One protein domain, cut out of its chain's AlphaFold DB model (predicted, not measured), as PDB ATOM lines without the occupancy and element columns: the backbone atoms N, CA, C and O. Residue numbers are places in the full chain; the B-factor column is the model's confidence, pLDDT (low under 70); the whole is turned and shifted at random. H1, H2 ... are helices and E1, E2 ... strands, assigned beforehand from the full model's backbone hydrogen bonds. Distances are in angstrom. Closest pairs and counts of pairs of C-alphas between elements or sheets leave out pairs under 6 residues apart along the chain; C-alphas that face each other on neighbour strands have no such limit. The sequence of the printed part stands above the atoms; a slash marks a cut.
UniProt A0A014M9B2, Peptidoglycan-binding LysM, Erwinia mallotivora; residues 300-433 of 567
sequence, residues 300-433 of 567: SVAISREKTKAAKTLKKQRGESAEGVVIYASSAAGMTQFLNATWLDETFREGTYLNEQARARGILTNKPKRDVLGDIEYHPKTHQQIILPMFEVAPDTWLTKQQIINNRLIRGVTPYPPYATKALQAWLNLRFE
ATOM      1  N   SER A 300      42.712   4.443 -34.588       94.19
ATOM      2  CA  SER A 300      41.365   4.966 -34.779       94.19
ATOM      3  C   SER A 300      40.312   4.102 -34.079       94.19
ATOM      4  O   SER A 300      40.294   2.875 -34.181       94.19
ATOM      5  N   VAL A 301      39.370   4.766 -33.414       94.81
ATOM      6  CA  VAL A 301      38.205   4.156 -32.764       94.81
ATOM      7  C   VAL A 301      36.955   4.978 -33.059       94.81
ATOM      8  O   VAL A 301      36.999   6.211 -33.121       94.81
ATOM      9  N   ALA A 302      35.812   4.311 -33.204       92.44
ATOM     10  CA  ALA A 302      34.552   4.987 -33.496       92.44
ATOM     11  C   ALA A 302      34.011   5.732 -32.263       92.44
ATOM     12  O   ALA A 302      33.397   5.139 -31.373       92.44
ATOM     13  N   ILE A 303      34.196   7.056 -32.212       91.31
ATOM     14  CA  ILE A 303      33.746   7.920 -31.105       91.31
ATOM     15  C   ILE A 303      32.487   8.696 -31.493       91.31
ATOM     16  O   ILE A 303      32.447   9.406 -32.498       91.31
ATOM     17  N   SER A 304      31.480   8.678 -30.620       91.50
ATOM     18  CA  SER A 304      30.348   9.596 -30.709       91.50
ATOM     19  C   SER A 304      30.761  10.961 -30.153       91.50
ATOM     20  O   SER A 304      30.680  11.213 -28.948       91.50
ATOM     21  N   ARG A 305      31.246  11.854 -31.028       89.06
ATOM     22  CA  ARG A 305      31.758  13.182 -30.631       89.06
ATOM     23  C   ARG A 305      30.707  14.023 -29.904       89.06
ATOM     24  O   ARG A 305      31.023  14.661 -28.902       89.06
ATOM     25  N   GLU A 306      29.462  13.984 -30.371       89.06
ATOM     26  CA  GLU A 306      28.338  14.694 -29.755       89.06
ATOM     27  C   GLU A 306      28.062  14.189 -28.333       89.06
ATOM     28  O   GLU A 306      28.093  14.975 -27.386       89.06
ATOM     29  N   LYS A 307      27.890  12.869 -28.163       91.06
ATOM     30  CA  LYS A 307      27.640  12.271 -26.842       91.06
ATOM     31  C   LYS A 307      28.828  12.453 -25.903       91.06
ATOM     32  O   LYS A 307      28.634  12.738 -24.727       91.06
ATOM     33  N   THR A 308      30.054  12.357 -26.418       92.25
ATOM     34  CA  THR A 308      31.277  12.603 -25.641       92.25
ATOM     35  C   THR A 308      31.328  14.044 -25.137       92.25
ATOM     36  O   THR A 308      31.598  14.273 -23.959       92.25
ATOM     37  N   LYS A 309      31.020  15.027 -25.993       92.69
ATOM     38  CA  LYS A 309      30.964  16.440 -25.599       92.69
ATOM     39  C   LYS A 309      29.884  16.675 -24.541       92.69
ATOM     40  O   LYS A 309      30.182  17.283 -23.517       92.69
ATOM     41  N   ALA A 310      28.679  16.142 -24.751       92.75
ATOM     42  CA  ALA A 310      27.583  16.242 -23.789       92.75
ATOM     43  C   ALA A 310      27.952  15.631 -22.424       92.75
ATOM     44  O   ALA A 310      27.733  16.258 -21.389       92.75
ATOM     45  N   ALA A 311      28.590  14.455 -22.415       92.69
ATOM     46  CA  ALA A 311      29.042  13.792 -21.191       92.69
ATOM     47  C   ALA A 311      30.106  14.609 -20.437       92.69
ATOM     48  O   ALA A 311      30.017  14.763 -19.219       92.69
ATOM     49  N   LYS A 312      31.081  15.190 -21.151       94.00
ATOM     50  CA  LYS A 312      32.091  16.077 -20.550       94.00
ATOM     51  C   LYS A 312      31.465  17.335 -19.949       94.00
ATOM     52  O   LYS A 312      31.835  17.728 -18.845       94.00
ATOM     53  N   THR A 313      30.501  17.949 -20.642       94.00
ATOM     54  CA  THR A 313      29.757  19.107 -20.124       94.00
ATOM     55  C   THR A 313      29.004  18.756 -18.842       94.00
ATOM     56  O   THR A 313      29.105  19.499 -17.869       94.00
ATOM     57  N   LEU A 314      28.326  17.605 -18.806       94.56
ATOM     58  CA  LEU A 314      27.589  17.140 -17.630       94.56
ATOM     59  C   LEU A 314      28.515  16.894 -16.427       94.56
ATOM     60  O   LEU A 314      28.210  17.334 -15.322       94.56
ATOM     61  N   LYS A 315      29.668  16.239 -16.631       93.12
ATOM     62  CA  LYS A 315      30.665  16.031 -15.565       93.12
ATOM     63  C   LYS A 315      31.189  17.346 -15.001       93.12
ATOM     64  O   LYS A 315      31.210  17.526 -13.788       93.12
ATOM     65  N   LYS A 316      31.516  18.299 -15.880       92.25
ATOM     66  CA  LYS A 316      31.958  19.637 -15.469       92.25
ATOM     67  C   LYS A 316      30.882  20.374 -14.660       92.25
ATOM     68  O   LYS A 316      31.214  21.010 -13.669       92.25
ATOM     69  N   GLN A 317      29.606  20.262 -15.045       94.62
ATOM     70  CA  GLN A 317      28.478  20.836 -14.290       94.62
ATOM     71  C   GLN A 317      28.301  20.200 -12.903       94.62
ATOM     72  O   GLN A 317      27.842  20.871 -11.986       94.62
ATOM     73  N   ARG A 318      28.683  18.929 -12.738       95.12
ATOM     74  CA  ARG A 318      28.655  18.203 -11.457       95.12
ATOM     75  C   ARG A 318      29.905  18.412 -10.594       95.12
ATOM     76  O   ARG A 318      29.978  17.847  -9.510       95.12
ATOM     77  N   GLY A 319      30.885  19.190 -11.059       91.69
ATOM     78  CA  GLY A 319      32.168  19.360 -10.367       91.69
ATOM     79  C   GLY A 319      33.084  18.128 -10.426       91.69
ATOM     80  O   GLY A 319      34.041  18.044  -9.665       91.69
ATOM     81  N   GLU A 320      32.813  17.171 -11.318       93.56
ATOM     82  CA  GLU A 320      33.627  15.967 -11.509       93.56
ATOM     83  C   GLU A 320      34.700  16.174 -12.592       93.56
ATOM     84  O   GLU A 320      34.504  16.925 -13.554       93.56
ATOM     85  N   SER A 321      35.811  15.429 -12.506       90.94
ATOM     86  CA  SER A 321      36.803  15.403 -13.587       90.94
ATOM     87  C   SER A 321      36.208  14.817 -14.873       90.94
ATOM     88  O   SER A 321      35.640  13.720 -14.886       90.94
ATOM     89  N   ALA A 322      36.366  15.559 -15.971       87.50
ATOM     90  CA  ALA A 322      35.985  15.159 -17.327       87.50
ATOM     91  C   ALA A 322      37.136  14.485 -18.105       87.50
ATOM     92  O   ALA A 322      36.997  14.203 -19.301       87.50
ATOM     93  N   GLU A 323      38.273  14.257 -17.447       89.50
ATOM     94  CA  GLU A 323      39.431  13.582 -18.023       89.50
ATOM     95  C   GLU A 323      39.093  12.127 -18.383       89.50
ATOM     96  O   GLU A 323      38.317  11.463 -17.697       89.50
ATOM     97  N   GLY A 324      39.592  11.654 -19.528       84.38
ATOM     98  CA  GLY A 324      39.347  10.289 -20.015       84.38
ATOM     99  C   GLY A 324      37.909   9.965 -20.458       84.38
ATOM    100  O   GLY A 324      37.665   8.868 -20.950       84.38
ATOM    101  N   VAL A 325      36.942  10.886 -20.339       90.31
ATOM    102  CA  VAL A 325      35.552  10.619 -20.756       90.31
ATOM    103  C   VAL A 325      35.464  10.505 -22.277       90.31
ATOM    104  O   VAL A 325      35.616  11.499 -22.994       90.31
ATOM    105  N   VAL A 326      35.159   9.301 -22.760       91.81
ATOM    106  CA  VAL A 326      34.928   8.983 -24.173       91.81
ATOM    107  C   VAL A 326      33.666   8.136 -24.289       91.81
ATOM    108  O   VAL A 326      33.514   7.139 -23.587       91.81
ATOM    109  N   ILE A 327      32.751   8.533 -25.176       92.31
ATOM    110  CA  ILE A 327      31.570   7.741 -25.530       92.31
ATOM    111  C   ILE A 327      31.760   7.209 -26.944       92.31
ATOM    112  O   ILE A 327      31.776   7.976 -27.910       92.31
ATOM    113  N   TYR A 328      31.886   5.894 -27.067       94.25
ATOM    114  CA  TYR A 328      32.038   5.231 -28.355       94.25
ATOM    115  C   TYR A 328      30.703   5.153 -29.113       94.25
ATOM    116  O   TYR A 328      29.620   5.102 -28.523       94.25
ATOM    117  N   ALA A 329      30.784   5.200 -30.441       91.31
ATOM    118  CA  ALA A 329      29.659   5.046 -31.359       91.31
ATOM    119  C   ALA A 329      29.450   3.584 -31.782       91.31
ATOM    120  O   ALA A 329      28.320   3.193 -32.063       91.31
ATOM    121  N   SER A 330      30.518   2.780 -31.791       93.00
ATOM    122  CA  SER A 330      30.495   1.337 -32.049       93.00
ATOM    123  C   SER A 330      31.709   0.657 -31.397       93.00
ATOM    124  O   SER A 330      32.472   1.297 -30.672       93.00
ATOM    125  N   SER A 331      31.873  -0.650 -31.619       95.94
ATOM    126  CA  SER A 331      33.097  -1.374 -31.252       95.94
ATOM    127  C   SER A 331      34.193  -1.315 -32.319       95.94
ATOM    128  O   SER A 331      35.208  -1.991 -32.166       95.94
ATOM    129  N   ALA A 332      33.990  -0.532 -33.382       95.19
ATOM    130  CA  ALA A 332      34.937  -0.411 -34.478       95.19
ATOM    131  C   ALA A 332      36.265   0.187 -34.001       95.19
ATOM    132  O   ALA A 332      36.291   1.222 -33.321       95.19
ATOM    133  N   ALA A 333      37.354  -0.480 -34.368       96.38
ATOM    134  CA  ALA A 333      38.715  -0.109 -34.009       96.38
ATOM    135  C   ALA A 333      39.701  -0.462 -35.126       96.38
ATOM    136  O   ALA A 333      39.433  -1.346 -35.944       96.38
ATOM    137  N   GLY A 334      40.845   0.215 -35.122       95.81
ATOM    138  CA  GLY A 334      41.872   0.064 -36.143       95.81
ATOM    139  C   GLY A 334      41.640   0.978 -37.341       95.81
ATOM    140  O   GLY A 334      40.561   1.556 -37.509       95.81
ATOM    141  N   MET A 335      42.633   1.082 -38.218       94.75
ATOM    142  CA  MET A 335      42.527   1.925 -39.415       94.75
ATOM    143  C   MET A 335      41.434   1.480 -40.399       94.75
ATOM    144  O   MET A 335      40.902   2.318 -41.109       94.75
ATOM    145  N   THR A 336      41.003   0.214 -40.377       95.06
ATOM    146  CA  THR A 336      39.861  -0.272 -41.184       95.06
ATOM    147  C   THR A 336      38.608  -0.590 -40.353       95.06
ATOM    148  O   THR A 336      37.763  -1.369 -40.775       95.06
ATOM    149  N   GLN A 337      38.502  -0.033 -39.138       94.38
ATOM    150  CA  GLN A 337      37.264   0.032 -38.341       94.38
ATOM    151  C   GLN A 337      36.518  -1.308 -38.100       94.38
ATOM    152  O   GLN A 337      35.286  -1.359 -38.068       94.38
ATOM    153  N   PHE A 338      37.236  -2.398 -37.806       95.50
ATOM    154  CA  PHE A 338      36.612  -3.699 -37.520       95.50
ATOM    155  C   PHE A 338      35.868  -3.739 -36.179       95.50
ATOM    156  O   PHE A 338      36.403  -3.353 -35.137       95.50
ATOM    157  N   LEU A 339      34.654  -4.296 -36.187       95.75
ATOM    158  CA  LEU A 339      33.855  -4.562 -34.984       95.75
ATOM    159  C   LEU A 339      34.383  -5.774 -34.201       95.75
ATOM    160  O   LEU A 339      34.935  -6.709 -34.782       95.75
ATOM    161  N   ASN A 340      34.093  -5.834 -32.893       97.12
ATOM    162  CA  ASN A 340      34.436  -6.998 -32.054       97.12
ATOM    163  C   ASN A 340      33.893  -8.320 -32.611       97.12
ATOM    164  O   ASN A 340      34.594  -9.328 -32.602       97.12
ATOM    165  N   ALA A 341      32.635  -8.314 -33.058       95.38
ATOM    166  CA  ALA A 341      31.965  -9.508 -33.559       95.38
ATOM    167  C   ALA A 341      32.548  -9.953 -34.904       95.38
ATOM    168  O   ALA A 341      32.924 -11.110 -35.030       95.38
ATOM    169  N   THR A 342      32.713  -9.027 -35.853       95.31
ATOM    170  CA  THR A 342      33.306  -9.314 -37.168       95.31
ATOM    171  C   THR A 342      34.741  -9.822 -37.038       95.31
ATOM    172  O   THR A 342      35.110 -10.793 -37.683       95.31
ATOM    173  N   TRP A 343      35.539  -9.235 -36.141       97.56
ATOM    174  CA  TRP A 343      36.887  -9.726 -35.842       97.56
ATOM    175  C   TRP A 343      36.884 -11.178 -35.355       97.56
ATOM    176  O   TRP A 343      37.710 -11.992 -35.767       97.56
ATOM    177  N   LEU A 344      35.934 -11.517 -34.480       97.44
ATOM    178  CA  LEU A 344      35.778 -12.874 -33.974       97.44
ATOM    179  C   LEU A 344      35.248 -13.825 -35.057       97.44
ATOM    180  O   LEU A 344      35.670 -14.974 -35.103       97.44
ATOM    181  N   ASP A 345      34.368 -13.362 -35.944       96.88
ATOM    182  CA  ASP A 345      33.920 -14.143 -37.099       96.88
ATOM    183  C   ASP A 345      35.104 -14.527 -37.989       96.88
ATOM    184  O   ASP A 345      35.269 -15.710 -38.278       96.88
ATOM    185  N   GLU A 346      35.966 -13.568 -38.331       98.06
ATOM    186  CA  GLU A 346      37.175 -13.832 -39.116       98.06
ATOM    187  C   GLU A 346      38.162 -14.727 -38.358       98.06
ATOM    188  O   GLU A 346      38.711 -15.652 -38.942       98.06
ATOM    189  N   THR A 347      38.309 -14.559 -37.040       98.44
ATOM    190  CA  THR A 347      39.142 -15.449 -36.205       98.44
ATOM    191  C   THR A 347      38.693 -16.910 -36.297       98.44
ATOM    192  O   THR A 347      39.521 -17.812 -36.356       98.44
ATOM    193  N   PHE A 348      37.387 -17.178 -36.305       98.31
ATOM    194  CA  PHE A 348      36.847 -18.541 -36.354       98.31
ATOM    195  C   PHE A 348      36.648 -19.075 -37.782       98.31
ATOM    196  O   PHE A 348      36.328 -20.254 -37.938       98.31
ATOM    197  N   ARG A 349      36.822 -18.242 -38.813       97.62
ATOM    198  CA  ARG A 349      36.665 -18.623 -40.219       97.62
ATOM    199  C   ARG A 349      37.953 -19.249 -40.741       97.62
ATOM    200  O   ARG A 349      38.986 -18.599 -40.783       97.62
ATOM    201  N   GLU A 350      37.893 -20.507 -41.155       95.62
ATOM    202  CA  GLU A 350      39.061 -21.188 -41.721       95.62
ATOM    203  C   GLU A 350      39.526 -20.525 -43.025       95.62
ATOM    204  O   GLU A 350      38.711 -20.031 -43.805       95.62
ATOM    205  N   GLY A 351      40.844 -20.503 -43.239       94.19
ATOM    206  CA  GLY A 351      41.477 -19.863 -44.396       94.19
ATOM    207  C   GLY A 351      41.710 -18.356 -44.257       94.19
ATOM    208  O   GLY A 351      42.288 -17.750 -45.156       94.19
ATOM    209  N   THR A 352      41.295 -17.732 -43.150       98.12
ATOM    210  CA  THR A 352      41.669 -16.342 -42.859       98.12
ATOM    211  C   THR A 352      43.009 -16.278 -42.139       98.12
ATOM    212  O   THR A 352      43.373 -17.164 -41.357       98.12
ATOM    213  N   TYR A 353      43.707 -15.163 -42.320       98.25
ATOM    214  CA  TYR A 353      44.939 -14.853 -41.619       98.25
ATOM    215  C   TYR A 353      44.720 -14.848 -40.100       98.25
ATOM    216  O   TYR A 353      45.517 -15.409 -39.355       98.25
ATOM    217  N   LEU A 354      43.602 -14.296 -39.606       98.50
ATOM    218  CA  LEU A 354      43.304 -14.307 -38.167       98.50
ATOM    219  C   LEU A 354      43.137 -15.725 -37.612       98.50
ATOM    220  O   LEU A 354      43.596 -15.997 -36.503       98.50
ATOM    221  N   ASN A 355      42.505 -16.628 -38.362       98.62
ATOM    222  CA  ASN A 355      42.361 -18.023 -37.960       98.62
ATOM    223  C   ASN A 355      43.714 -18.732 -37.905       98.62
ATOM    224  O   ASN A 355      44.034 -19.349 -36.888       98.62
ATOM    225  N   GLU A 356      44.526 -18.584 -38.953       98.19
ATOM    226  CA  GLU A 356      45.890 -19.122 -39.021       98.19
ATOM    227  C   GLU A 356      46.732 -18.628 -37.839       98.19
ATOM    228  O   GLU A 356      47.319 -19.421 -37.101       98.19
ATOM    229  N   GLN A 357      46.715 -17.319 -37.588       98.31
ATOM    230  CA  GLN A 357      47.463 -16.681 -36.511       98.31
ATOM    231  C   GLN A 357      46.968 -17.078 -35.112       98.31
ATOM    232  O   GLN A 357      47.781 -17.219 -34.191       98.31
ATOM    233  N   ALA A 358      45.660 -17.270 -34.926       98.25
ATOM    234  CA  ALA A 358      45.097 -17.736 -33.662       98.25
ATOM    235  C   ALA A 358      45.460 -19.206 -33.393       98.25
ATOM    236  O   ALA A 358      45.816 -19.562 -32.268       98.25
ATOM    237  N   ARG A 359      45.431 -20.057 -34.426       98.19
ATOM    238  CA  ARG A 359      45.848 -21.464 -34.326       98.19
ATOM    239  C   ARG A 359      47.348 -21.591 -34.067       98.19
ATOM    240  O   ARG A 359      47.737 -22.342 -33.179       98.19
ATOM    241  N   ALA A 360      48.178 -20.813 -34.764       97.56
ATOM    242  CA  ALA A 360      49.631 -20.802 -34.580       97.56
ATOM    243  C   ALA A 360      50.048 -20.375 -33.161       97.56
ATOM    244  O   ALA A 360      51.013 -20.897 -32.611       97.56
ATOM    245  N   ARG A 361      49.286 -19.468 -32.535       96.94
ATOM    246  CA  ARG A 361      49.470 -19.061 -31.128       96.94
ATOM    247  C   ARG A 361      48.906 -20.061 -30.120       96.94
ATOM    248  O   ARG A 361      49.026 -19.832 -28.922       96.94
ATOM    249  N   GLY A 362      48.244 -21.118 -30.584       96.56
ATOM    250  CA  GLY A 362      47.573 -22.093 -29.734       96.56
ATOM    251  C   GLY A 362      46.300 -21.577 -29.063       96.56
ATOM    252  O   GLY A 362      45.701 -22.329 -28.315       96.56
ATOM    253  N   ILE A 363      45.841 -20.353 -29.340       97.19
ATOM    254  CA  ILE A 363      44.659 -19.761 -28.683       97.19
ATOM    255  C   ILE A 363      43.340 -20.136 -29.366       97.19
ATOM    256  O   ILE A 363      42.273 -19.854 -28.829       97.19
ATOM    257  N   LEU A 364      43.387 -20.759 -30.547       98.25
ATOM    258  CA  LEU A 364      42.229 -21.320 -31.239       98.25
ATOM    259  C   LEU A 364      42.523 -22.769 -31.614       98.25
ATOM    260  O   LEU A 364      43.467 -23.053 -32.347       98.25
ATOM    261  N   THR A 365      41.702 -23.704 -31.143       97.50
ATOM    262  CA  THR A 365      41.892 -25.125 -31.446       97.50
ATOM    263  C   THR A 365      40.573 -25.873 -31.539       97.50
ATOM    264  O   THR A 365      39.540 -25.420 -31.047       97.50
ATOM    265  N   ASN A 366      40.607 -27.027 -32.192       97.00
ATOM    266  CA  ASN A 366      39.451 -27.895 -32.335       97.00
ATOM    267  C   ASN A 366      39.370 -28.802 -31.098       97.00
ATOM    268  O   ASN A 366      40.298 -29.564 -30.827       97.00
ATOM    269  N   LYS A 367      38.280 -28.707 -30.329       94.75
ATOM    270  CA  LYS A 367      38.069 -29.495 -29.105       94.75
ATOM    271  C   LYS A 367      36.731 -30.233 -29.122       94.75
ATOM    272  O   LYS A 367      35.784 -29.741 -29.743       94.75
ATOM    273  N   PRO A 368      36.619 -31.373 -28.414       95.06
ATOM    274  CA  PRO A 368      35.336 -32.029 -28.206       95.06
ATOM    275  C   PRO A 368      34.351 -31.091 -27.510       95.06
ATOM    276  O   PRO A 368      34.669 -30.483 -26.484       95.06
ATOM    277  N   LYS A 369      33.150 -30.976 -28.073       93.00
ATOM    278  CA  LYS A 369      32.023 -30.300 -27.444       93.00
ATOM    279  C   LYS A 369      31.658 -31.060 -26.174       93.00
ATOM    280  O   LYS A 369      31.572 -32.288 -26.193       93.00
ATOM    281  N   ARG A 370      31.451 -30.319 -25.088       89.81
ATOM    282  CA  ARG A 370      30.985 -30.866 -23.815       89.81
ATOM    283  C   ARG A 370      29.559 -30.428 -23.536       89.81
ATOM    284  O   ARG A 370      29.190 -29.300 -23.881       89.81
ATOM    285  N   ASP A 371      28.783 -31.316 -22.938       86.44
ATOM    286  CA  ASP A 371      27.434 -31.016 -22.475       86.44
ATOM    287  C   ASP A 371      27.443 -30.264 -21.129       86.44
ATOM    288  O   ASP A 371      28.481 -29.807 -20.642       86.44
ATOM    289  N   VAL A 372      26.261 -30.098 -20.532       82.69
ATOM    290  CA  VAL A 372      26.091 -29.390 -19.252       82.69
ATOM    291  C   VAL A 372      26.649 -30.150 -18.042       82.69
ATOM    292  O   VAL A 372      26.848 -29.533 -16.998       82.69
ATOM    293  N   LEU A 373      26.896 -31.457 -18.169       87.12
ATOM    294  CA  LEU A 373      27.509 -32.303 -17.141       87.12
ATOM    295  C   LEU A 373      29.034 -32.389 -17.309       87.12
ATOM    296  O   LEU A 373      29.734 -32.822 -16.396       87.12
ATOM    297  N   GLY A 374      29.556 -31.910 -18.442       84.69
ATOM    298  CA  GLY A 374      30.976 -31.926 -18.777       84.69
ATOM    299  C   GLY A 374      31.389 -33.127 -19.627       84.69
ATOM    300  O   GLY A 374      32.574 -33.247 -19.959       84.69
ATOM    301  N   ASP A 375      30.445 -33.977 -20.028       91.19
ATOM    302  CA  ASP A 375      30.696 -35.162 -20.842       91.19
ATOM    303  C   ASP A 375      30.854 -34.803 -22.322       91.19
ATOM    304  O   ASP A 375      30.331 -33.795 -22.797       91.19
ATOM    305  N   ILE A 376      31.621 -35.611 -23.067       92.94
ATOM    306  CA  ILE A 376      31.823 -35.400 -24.508       92.94
ATOM    307  C   ILE A 376      30.518 -35.695 -25.251       92.94
ATOM    308  O   ILE A 376      29.952 -36.777 -25.120       92.94
ATOM    309  N   GLU A 377      30.086 -34.754 -26.086       93.56
ATOM    310  CA  GLU A 377      28.894 -34.904 -26.914       93.56
ATOM    311  C   GLU A 377      29.221 -35.631 -28.228       93.56
ATOM    312  O   GLU A 377      30.206 -35.327 -28.912       93.56
ATOM    313  N   TYR A 378      28.359 -36.576 -28.605       93.06
ATOM    314  CA  TYR A 378      28.491 -37.382 -29.816       93.06
ATOM    315  C   TYR A 378      27.346 -37.096 -30.781       93.06
ATOM    316  O   TYR A 378      26.202 -36.880 -30.381       93.06
ATOM    317  N   HIS A 379      27.643 -37.120 -32.078       92.12
ATOM    318  CA  HIS A 379      26.628 -36.934 -33.099       92.12
ATOM    319  C   HIS A 379      25.653 -38.129 -33.094       92.12
ATOM    320  O   HIS A 379      26.093 -39.273 -33.254       92.12
ATOM    321  N   PRO A 380      24.330 -37.900 -32.981       89.31
ATOM    322  CA  PRO A 380      23.355 -38.949 -32.667       89.31
ATOM    323  C   PRO A 380      23.216 -40.023 -33.752       89.31
ATOM    324  O   PRO A 380      22.717 -41.108 -33.479       89.31
ATOM    325  N   LYS A 381      23.638 -39.736 -34.993       92.19
ATOM    326  CA  LYS A 381      23.573 -40.702 -36.104       92.19
ATOM    327  C   LYS A 381      24.890 -41.423 -36.366       92.19
ATOM    328  O   LYS A 381      24.883 -42.573 -36.778       92.19
ATOM    329  N   THR A 382      26.016 -40.735 -36.192       93.69
ATOM    330  CA  THR A 382      27.335 -41.249 -36.607       93.69
ATOM    331  C   THR A 382      28.155 -41.757 -35.431       93.69
ATOM    332  O   THR A 382      29.178 -42.392 -35.658       93.69
ATOM    333  N   HIS A 383      27.729 -41.479 -34.192       90.38
ATOM    334  CA  HIS A 383      28.454 -41.793 -32.957       90.38
ATOM    335  C   HIS A 383      29.890 -41.238 -32.924       90.38
ATOM    336  O   HIS A 383      30.724 -41.688 -32.145       90.38
ATOM    337  N   GLN A 384      30.190 -40.243 -33.761       93.31
ATOM    338  CA  GLN A 384      31.466 -39.536 -33.758       93.31
ATOM    339  C   GLN A 384      31.413 -38.371 -32.771       93.31
ATOM    340  O   GLN A 384      30.364 -37.745 -32.606       93.31
ATOM    341  N   GLN A 385      32.546 -38.071 -32.133       94.38
ATOM    342  CA  GLN A 385      32.667 -36.910 -31.252       94.38
ATOM    343  C   GLN A 385      32.368 -35.628 -32.028       94.38
ATOM    344  O   GLN A 385      32.870 -35.426 -33.135       94.38
ATOM    345  N   ILE A 386      31.572 -34.744 -31.433       93.62
ATOM    346  CA  ILE A 386      31.331 -33.425 -32.008       93.62
ATOM    347  C   ILE A 386      32.548 -32.559 -31.692       93.62
ATOM    348  O   ILE A 386      32.770 -32.189 -30.542       93.62
ATOM    349  N   ILE A 387      33.337 -32.228 -32.709       94.94
ATOM    350  CA  ILE A 387      34.513 -31.367 -32.578       94.94
ATOM    351  C   ILE A 387      34.154 -29.955 -33.038       94.94
ATOM    352  O   ILE A 387      33.618 -29.774 -34.129       94.94
ATOM    353  N   LEU A 388      34.456 -28.950 -32.215       95.06
ATOM    354  CA  LEU A 388      34.195 -27.544 -32.519       95.06
ATOM    355  C   LEU A 388      35.467 -26.704 -32.372       95.06
ATOM    356  O   LEU A 388      36.267 -26.973 -31.470       95.06
ATOM    357  N   PRO A 389      35.645 -25.651 -33.188       97.31
ATOM    358  CA  PRO A 389      36.659 -24.645 -32.917       97.31
ATOM    359  C   PRO A 389      36.303 -23.903 -31.621       97.31
ATOM    360  O   PRO A 389      35.168 -23.453 -31.429       97.31
ATOM    361  N   MET A 390      37.275 -23.776 -30.724       98.06
ATOM    362  CA  MET A 390      37.153 -23.085 -29.444       98.06
ATOM    363  C   MET A 390      38.357 -22.178 -29.219       98.06
ATOM    364  O   MET A 390      39.491 -22.560 -29.505       98.06
ATOM    365  N   PHE A 391      38.092 -20.989 -28.686       98.31
ATOM    366  CA  PHE A 391      39.095 -19.991 -28.344       98.31
ATOM    367  C   PHE A 391      39.396 -20.036 -26.845       98.31
ATOM    368  O   PHE A 391      38.474 -20.116 -26.025       98.31
ATOM    369  N   GLU A 392      40.672 -19.966 -26.488       97.56
ATOM    370  CA  GLU A 392      41.131 -19.932 -25.103       97.56
ATOM    371  C   GLU A 392      40.958 -18.524 -24.521       97.56
ATOM    372  O   GLU A 392      41.743 -17.607 -24.763       97.56
ATOM    373  N   VAL A 393      39.888 -18.318 -23.752       96.25
ATOM    374  CA  VAL A 393      39.607 -17.013 -23.134       96.25
ATOM    375  C   VAL A 393      40.388 -16.803 -21.834       96.25
ATOM    376  O   VAL A 393      40.578 -15.664 -21.413       96.25
ATOM    377  N   ALA A 394      40.840 -17.873 -21.191       94.25
ATOM    378  CA  ALA A 394      41.723 -17.886 -20.026       94.25
ATOM    379  C   ALA A 394      42.433 -19.253 -19.987       94.25
ATOM    380  O   ALA A 394      41.933 -20.159 -20.654       94.25
ATOM    381  N   PRO A 395      43.531 -19.431 -19.225       94.06
ATOM    382  CA  PRO A 395      44.230 -20.714 -19.149       94.06
ATOM    383  C   PRO A 395      43.262 -21.876 -18.904       94.06
ATOM    384  O   PRO A 395      42.447 -21.817 -17.978       94.06
ATOM    385  N   ASP A 396      43.292 -22.868 -19.794       91.00
ATOM    386  CA  ASP A 396      42.426 -24.057 -19.788       91.00
ATOM    387  C   ASP A 396      40.912 -23.778 -19.889       91.00
ATOM    388  O   ASP A 396      40.081 -24.679 -19.755       91.00
ATOM    389  N   THR A 397      40.523 -22.542 -20.207       94.88
ATOM    390  CA  THR A 397      39.129 -22.121 -20.376       94.88
ATOM    391  C   THR A 397      38.835 -21.849 -21.845       94.88
ATOM    392  O   THR A 397      39.161 -20.793 -22.392       94.88
ATOM    393  N   TRP A 398      38.151 -22.800 -22.477       95.94
ATOM    394  CA  TRP A 398      37.916 -22.823 -23.917       95.94
ATOM    395  C   TRP A 398      36.448 -22.595 -24.237       95.94
ATOM    396  O   TRP A 398      35.585 -23.327 -23.756       95.94
ATOM    397  N   LEU A 399      36.163 -21.592 -25.064       96.81
ATOM    398  CA  LEU A 399      34.802 -21.231 -25.439       96.81
ATOM    399  C   LEU A 399      34.634 -21.223 -26.956       96.81
ATOM    400  O   LEU A 399      35.453 -20.691 -27.703       96.81
ATOM    401  N   THR A 400      33.510 -21.758 -27.418       96.56
ATOM    402  CA  THR A 400      33.030 -21.533 -28.784       96.56
ATOM    403  C   THR A 400      32.678 -20.058 -28.989       96.56
ATOM    404  O   THR A 400      32.340 -19.343 -28.040       96.56
ATOM    405  N   LYS A 401      32.644 -19.603 -30.247       96.25
ATOM    406  CA  LYS A 401      32.178 -18.251 -30.596       96.25
ATOM    407  C   LYS A 401      30.822 -17.911 -29.961       96.25
ATOM    408  O   LYS A 401      30.647 -16.828 -29.406       96.25
ATOM    409  N   GLN A 402      29.870 -18.849 -29.992       94.62
ATOM    410  CA  GLN A 402      28.535 -18.626 -29.433       94.62
ATOM    411  C   GLN A 402      28.567 -18.477 -27.908       94.62
ATOM    412  O   GLN A 402      27.864 -17.627 -27.367       94.62
ATOM    413  N   GLN A 403      29.408 -19.244 -27.210       95.44
ATOM    414  CA  GLN A 403      29.598 -19.079 -25.768       95.44
ATOM    415  C   GLN A 403      30.237 -17.727 -25.431       95.44
ATOM    416  O   GLN A 403      29.788 -17.078 -24.495       95.44
ATOM    417  N   ILE A 404      31.208 -17.244 -26.216       96.81
ATOM    418  CA  ILE A 404      31.804 -15.903 -26.032       96.81
ATOM    419  C   ILE A 404      30.729 -14.806 -26.127       96.81
ATOM    420  O   ILE A 404      30.693 -13.887 -25.304       96.81
ATOM    421  N   ILE A 405      29.820 -14.924 -27.102       94.31
ATOM    422  CA  ILE A 405      28.693 -14.000 -27.292       94.31
ATOM    423  C   ILE A 405      27.689 -14.108 -26.136       94.31
ATOM    424  O   ILE A 405      27.334 -13.090 -25.535       94.31
ATOM    425  N   ASN A 406      27.256 -15.324 -25.796       94.81
ATOM    426  CA  ASN A 406      26.262 -15.579 -24.747       94.81
ATOM    427  C   ASN A 406      26.760 -15.123 -23.368       94.81
ATOM    428  O   ASN A 406      26.006 -14.518 -22.606       94.81
ATOM    429  N   ASN A 407      28.054 -15.313 -23.100       95.31
ATOM    430  CA  ASN A 407      28.734 -14.861 -21.887       95.31
ATOM    431  C   ASN A 407      29.027 -13.352 -21.901       95.31
ATOM    432  O   ASN A 407      29.611 -12.825 -20.960       95.31
ATOM    433  N   ARG A 408      28.598 -12.632 -22.949       95.75
ATOM    434  CA  ARG A 408      28.705 -11.173 -23.090       95.75
ATOM    435  C   ARG A 408      30.148 -10.655 -23.091       95.75
ATOM    436  O   ARG A 408      30.351  -9.463 -22.870       95.75
ATOM    437  N   LEU A 409      31.130 -11.503 -23.408       96.62
ATOM    438  CA  LEU A 409      32.556 -11.150 -23.345       96.62
ATOM    439  C   LEU A 409      32.958 -10.106 -24.395       96.62
ATOM    440  O   LEU A 409      33.928  -9.388 -24.205       96.62
ATOM    441  N   ILE A 410      32.190  -9.987 -25.482       94.88
ATOM    442  CA  ILE A 410      32.369  -8.950 -26.514       94.88
ATOM    443  C   ILE A 410      31.220  -7.933 -26.558       94.88
ATOM    444  O   ILE A 410      31.093  -7.169 -27.519       94.88
ATOM    445  N   ARG A 411      30.339  -7.936 -25.548       90.62
ATOM    446  CA  ARG A 411      29.140  -7.094 -25.533       90.62
ATOM    447  C   ARG A 411      29.507  -5.628 -25.326       90.62
ATOM    448  O   ARG A 411      30.262  -5.286 -24.422       90.62
ATOM    449  N   GLY A 412      28.838  -4.760 -26.078       86.12
ATOM    450  CA  GLY A 412      28.850  -3.320 -25.859       86.12
ATOM    451  C   GLY A 412      29.184  -2.538 -27.120       86.12
ATOM    452  O   GLY A 412      29.677  -3.069 -28.112       86.12
ATOM    453  N   VAL A 413      28.902  -1.243 -27.054       90.00
ATOM    454  CA  VAL A 413      29.273  -0.255 -28.068       90.00
ATOM    455  C   VAL A 413      30.632   0.303 -27.647       90.00
ATOM    456  O   VAL A 413      30.709   1.414 -27.147       90.00
ATOM    457  N   THR A 414      31.672  -0.535 -27.670       94.12
ATOM    458  CA  THR A 414      33.034  -0.175 -27.244       94.12
ATOM    459  C   THR A 414      34.052  -1.170 -27.811       94.12
ATOM    460  O   THR A 414      33.760  -2.371 -27.854       94.12
ATOM    461  N   PRO A 415      35.245  -0.715 -28.230       94.75
ATOM    462  CA  PRO A 415      36.348  -1.607 -28.596       94.75
ATOM    463  C   PRO A 415      36.982  -2.308 -27.379       94.75
ATOM    464  O   PRO A 415      37.748  -3.256 -27.547       94.75
ATOM    465  N   TYR A 416      36.614  -1.881 -26.165       95.62
ATOM    466  CA  TYR A 416      37.055  -2.441 -24.886       95.62
ATOM    467  C   TYR A 416      35.847  -2.983 -24.102       95.62
ATOM    468  O   TYR A 416      35.285  -2.264 -23.266       95.62
ATOM    469  N   PRO A 417      35.348  -4.194 -24.412       95.06
ATOM    470  CA  PRO A 417      34.221  -4.775 -23.695       95.06
ATOM    471  C   PRO A 417      34.541  -4.945 -22.204       95.06
ATOM    472  O   PRO A 417      35.580  -5.507 -21.861       95.06
ATOM    473  N   PRO A 418      33.642  -4.539 -21.292       93.44
ATOM    474  CA  PRO A 418      33.918  -4.558 -19.852       93.44
ATOM    475  C   PRO A 418      34.069  -5.971 -19.272       93.44
ATOM    476  O   PRO A 418      34.637  -6.131 -18.196       93.44
ATOM    477  N   TYR A 419      33.548  -6.984 -19.969       94.62
ATOM    478  CA  TYR A 419      33.614  -8.388 -19.564       94.62
ATOM    479  C   TYR A 419      34.599  -9.204 -20.407       94.62
ATOM    480  O   TYR A 419      34.627 -10.425 -20.279       94.62
ATOM    481  N   ALA A 420      35.380  -8.568 -21.288       96.38
ATOM    482  CA  ALA A 420      36.415  -9.284 -22.019       96.38
ATOM    483  C   ALA A 420      37.456  -9.823 -21.033       96.38
ATOM    484  O   ALA A 420      37.931  -9.113 -20.143       96.38
ATOM    485  N   THR A 421      37.833 -11.089 -21.199       97.19
ATOM    486  CA  THR A 421      38.992 -11.628 -20.491       97.19
ATOM    487  C   THR A 421      40.269 -10.961 -21.004       97.19
ATOM    488  O   THR A 421      40.293 -10.399 -22.101       97.19
ATOM    489  N   LYS A 422      41.366 -11.055 -20.244       96.62
ATOM    490  CA  LYS A 422      42.659 -10.493 -20.668       96.62
ATOM    491  C   LYS A 422      43.125 -11.055 -22.016       96.62
ATOM    492  O   LYS A 422      43.545 -10.281 -22.867       96.62
ATOM    493  N   ALA A 423      43.005 -12.371 -22.222       96.44
ATOM    494  CA  ALA A 423      43.399 -13.018 -23.475       96.44
ATOM    495  C   ALA A 423      42.537 -12.544 -24.654       96.44
ATOM    496  O   ALA A 423      43.061 -12.174 -25.703       96.44
ATOM    497  N   LEU A 424      41.216 -12.468 -24.460       97.62
ATOM    498  CA  LEU A 424      40.309 -11.988 -25.496       97.62
ATOM    499  C   LEU A 424      40.561 -10.513 -25.825       97.62
ATOM    500  O   LEU A 424      40.619 -10.161 -26.997       97.62
ATOM    501  N   GLN A 425      40.753  -9.648 -24.823       97.88
ATOM    502  CA  GLN A 425      41.061  -8.238 -25.068       97.88
ATOM    503  C   GLN A 425      42.411  -8.065 -25.773       97.88
ATOM    504  O   GLN A 425      42.510  -7.238 -26.673       97.88
ATOM    505  N   ALA A 426      43.429  -8.855 -25.417       97.88
ATOM    506  CA  ALA A 426      44.712  -8.844 -26.117       97.88
ATOM    507  C   ALA A 426      44.543  -9.210 -27.601       97.88
ATOM    508  O   ALA A 426      45.083  -8.523 -28.461       97.88
ATOM    509  N   TRP A 427      43.720 -10.217 -27.909       98.12
ATOM    510  CA  TRP A 427      43.398 -10.584 -29.290       98.12
ATOM    511  C   TRP A 427      42.603  -9.501 -30.034       98.12
ATOM    512  O   TRP A 427      42.880  -9.206 -31.191       98.12
ATOM    513  N   LEU A 428      41.632  -8.868 -29.368       97.94
ATOM    514  CA  LEU A 428      40.863  -7.747 -29.920       97.94
ATOM    515  C   LEU A 428      41.745  -6.516 -30.194       97.94
ATOM    516  O   LEU A 428      41.497  -5.793 -31.159       97.94
ATOM    517  N   ASN A 429      42.772  -6.285 -29.371       97.94
ATOM    518  CA  ASN A 429      43.711  -5.173 -29.529       97.94
ATOM    519  C   ASN A 429      44.618  -5.323 -30.756       97.94
ATOM    520  O   ASN A 429      45.131  -4.317 -31.233       97.94
ATOM    521  N   LEU A 430      44.748  -6.524 -31.333       98.31
ATOM    522  CA  LEU A 430      45.470  -6.703 -32.598       98.31
ATOM    523  C   LEU A 430      44.813  -5.961 -33.776       98.31
ATOM    524  O   LEU A 430      45.449  -5.780 -34.805       98.31
ATOM    525  N   ARG A 431      43.588  -5.433 -33.629       97.62
ATOM    526  CA  ARG A 431      43.015  -4.474 -34.593       97.62
ATOM    527  C   ARG A 431      43.818  -3.182 -34.746       97.62
ATOM    528  O   ARG A 431      43.653  -2.495 -35.748       97.62
ATOM    529  N   PHE A 432      44.639  -2.830 -33.762       97.38
ATOM    530  CA  PHE A 432      45.519  -1.662 -33.823       97.38
ATOM    531  C   PHE A 432      46.884  -1.986 -34.449       97.38
ATOM    532  O   PHE A 432      47.674  -1.071 -34.691       97.38
ATOM    533  N   GLU A 433      47.148  -3.265 -34.739       97.00
ATOM    534  CA  GLU A 433      48.362  -3.727 -35.406       97.00
ATOM    535  C   GLU A 433      48.152  -3.740 -36.929       97.00
ATOM    536  O   GLU A 433      47.284  -4.475 -37.416       97.00
TER     537      GLU A 433
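This is residues 300 to 433 of the 567 residues of the protein "Peptidoglycan-binding LysM" of Erwinia mallotivora (UniProt A0A014M9B2). Picture a long, loosely built model with a middle body of short helices, H2 to H5, gathered about a small three-stranded sheet, E3 E4 E5. Toward one end lie the strand pair E1 E2 and then helix H1, while a long loop, residues 369 to 386, reaches to the other end. The printed part has 134 residues, with five named helices and five named strands in the order E1 H1 E2 H2 H3 E3 E4 E5 H4 H5; both sheets are antiparallel, in the orders E1 - E2 and E3 - E4 - E5, and the class is mixed. The whole is loose, with a radius of gyration of the C-alphas of 18.8 A and spans of 65 by 32 by 25 A, only just a rod.

Find C-alpha 301 at (38.205, 4.156, -32.764), where E1, residues 301 to 303, begins. H1, residues 305 to 317, then runs 18.3 A, and E2 takes residues 328 to 333. Next come H2, residues 340 to 348, 12.6 A long, and H3, residues 353 to 360. E3, residues 364 to 368, spans 13.1 A; E4, residues 387 to 394, starts at C-alpha 387 (34.513, -31.367, -32.578) and runs 19.8 A. After E5, residues 397 to 399, and H4, residues 401 to 406, follow H5, residues 422 to 432, for 16.1 A to C-alpha 432 at (45.519, -1.662, -33.823).

Look first at E1 and E2, antiparallel at 171 degrees, with N 329 and O 302 2.8 A apart. H1 touches no helix. H2 touches H3 at a steep tilt of 61 degrees, the C-alphas of Thr 347 and Asn 355 being closest at 4.5 A. E3 E4 E5 is a meander, each strand the antiparallel neighbour of the one before, and its pairs E3 and E4, E4 and E5 are hairpins. Find N 367 and O 388 at 2.9 A, and N 391 and O 399 at 2.8 A. H3 stands up from this sheet over E3, its line rising 56 degrees. H4 is over E5, only just, at a height over the sheet of 8.9 A. H2 and H5 only graze the sheet. Every O i to N i+4 pair is within hydrogen-bond range in H1, H2, H3 and H4; in H5, 4 of 7 are.

The C-alphas of Gly 319 and Thr 382 are the two farthest apart, at 66.2 A. The links E3 to E4 and H4 to H5 are long. The printed part has no cut; its mean pLDDT is 94.5, and no printed residue is under 70.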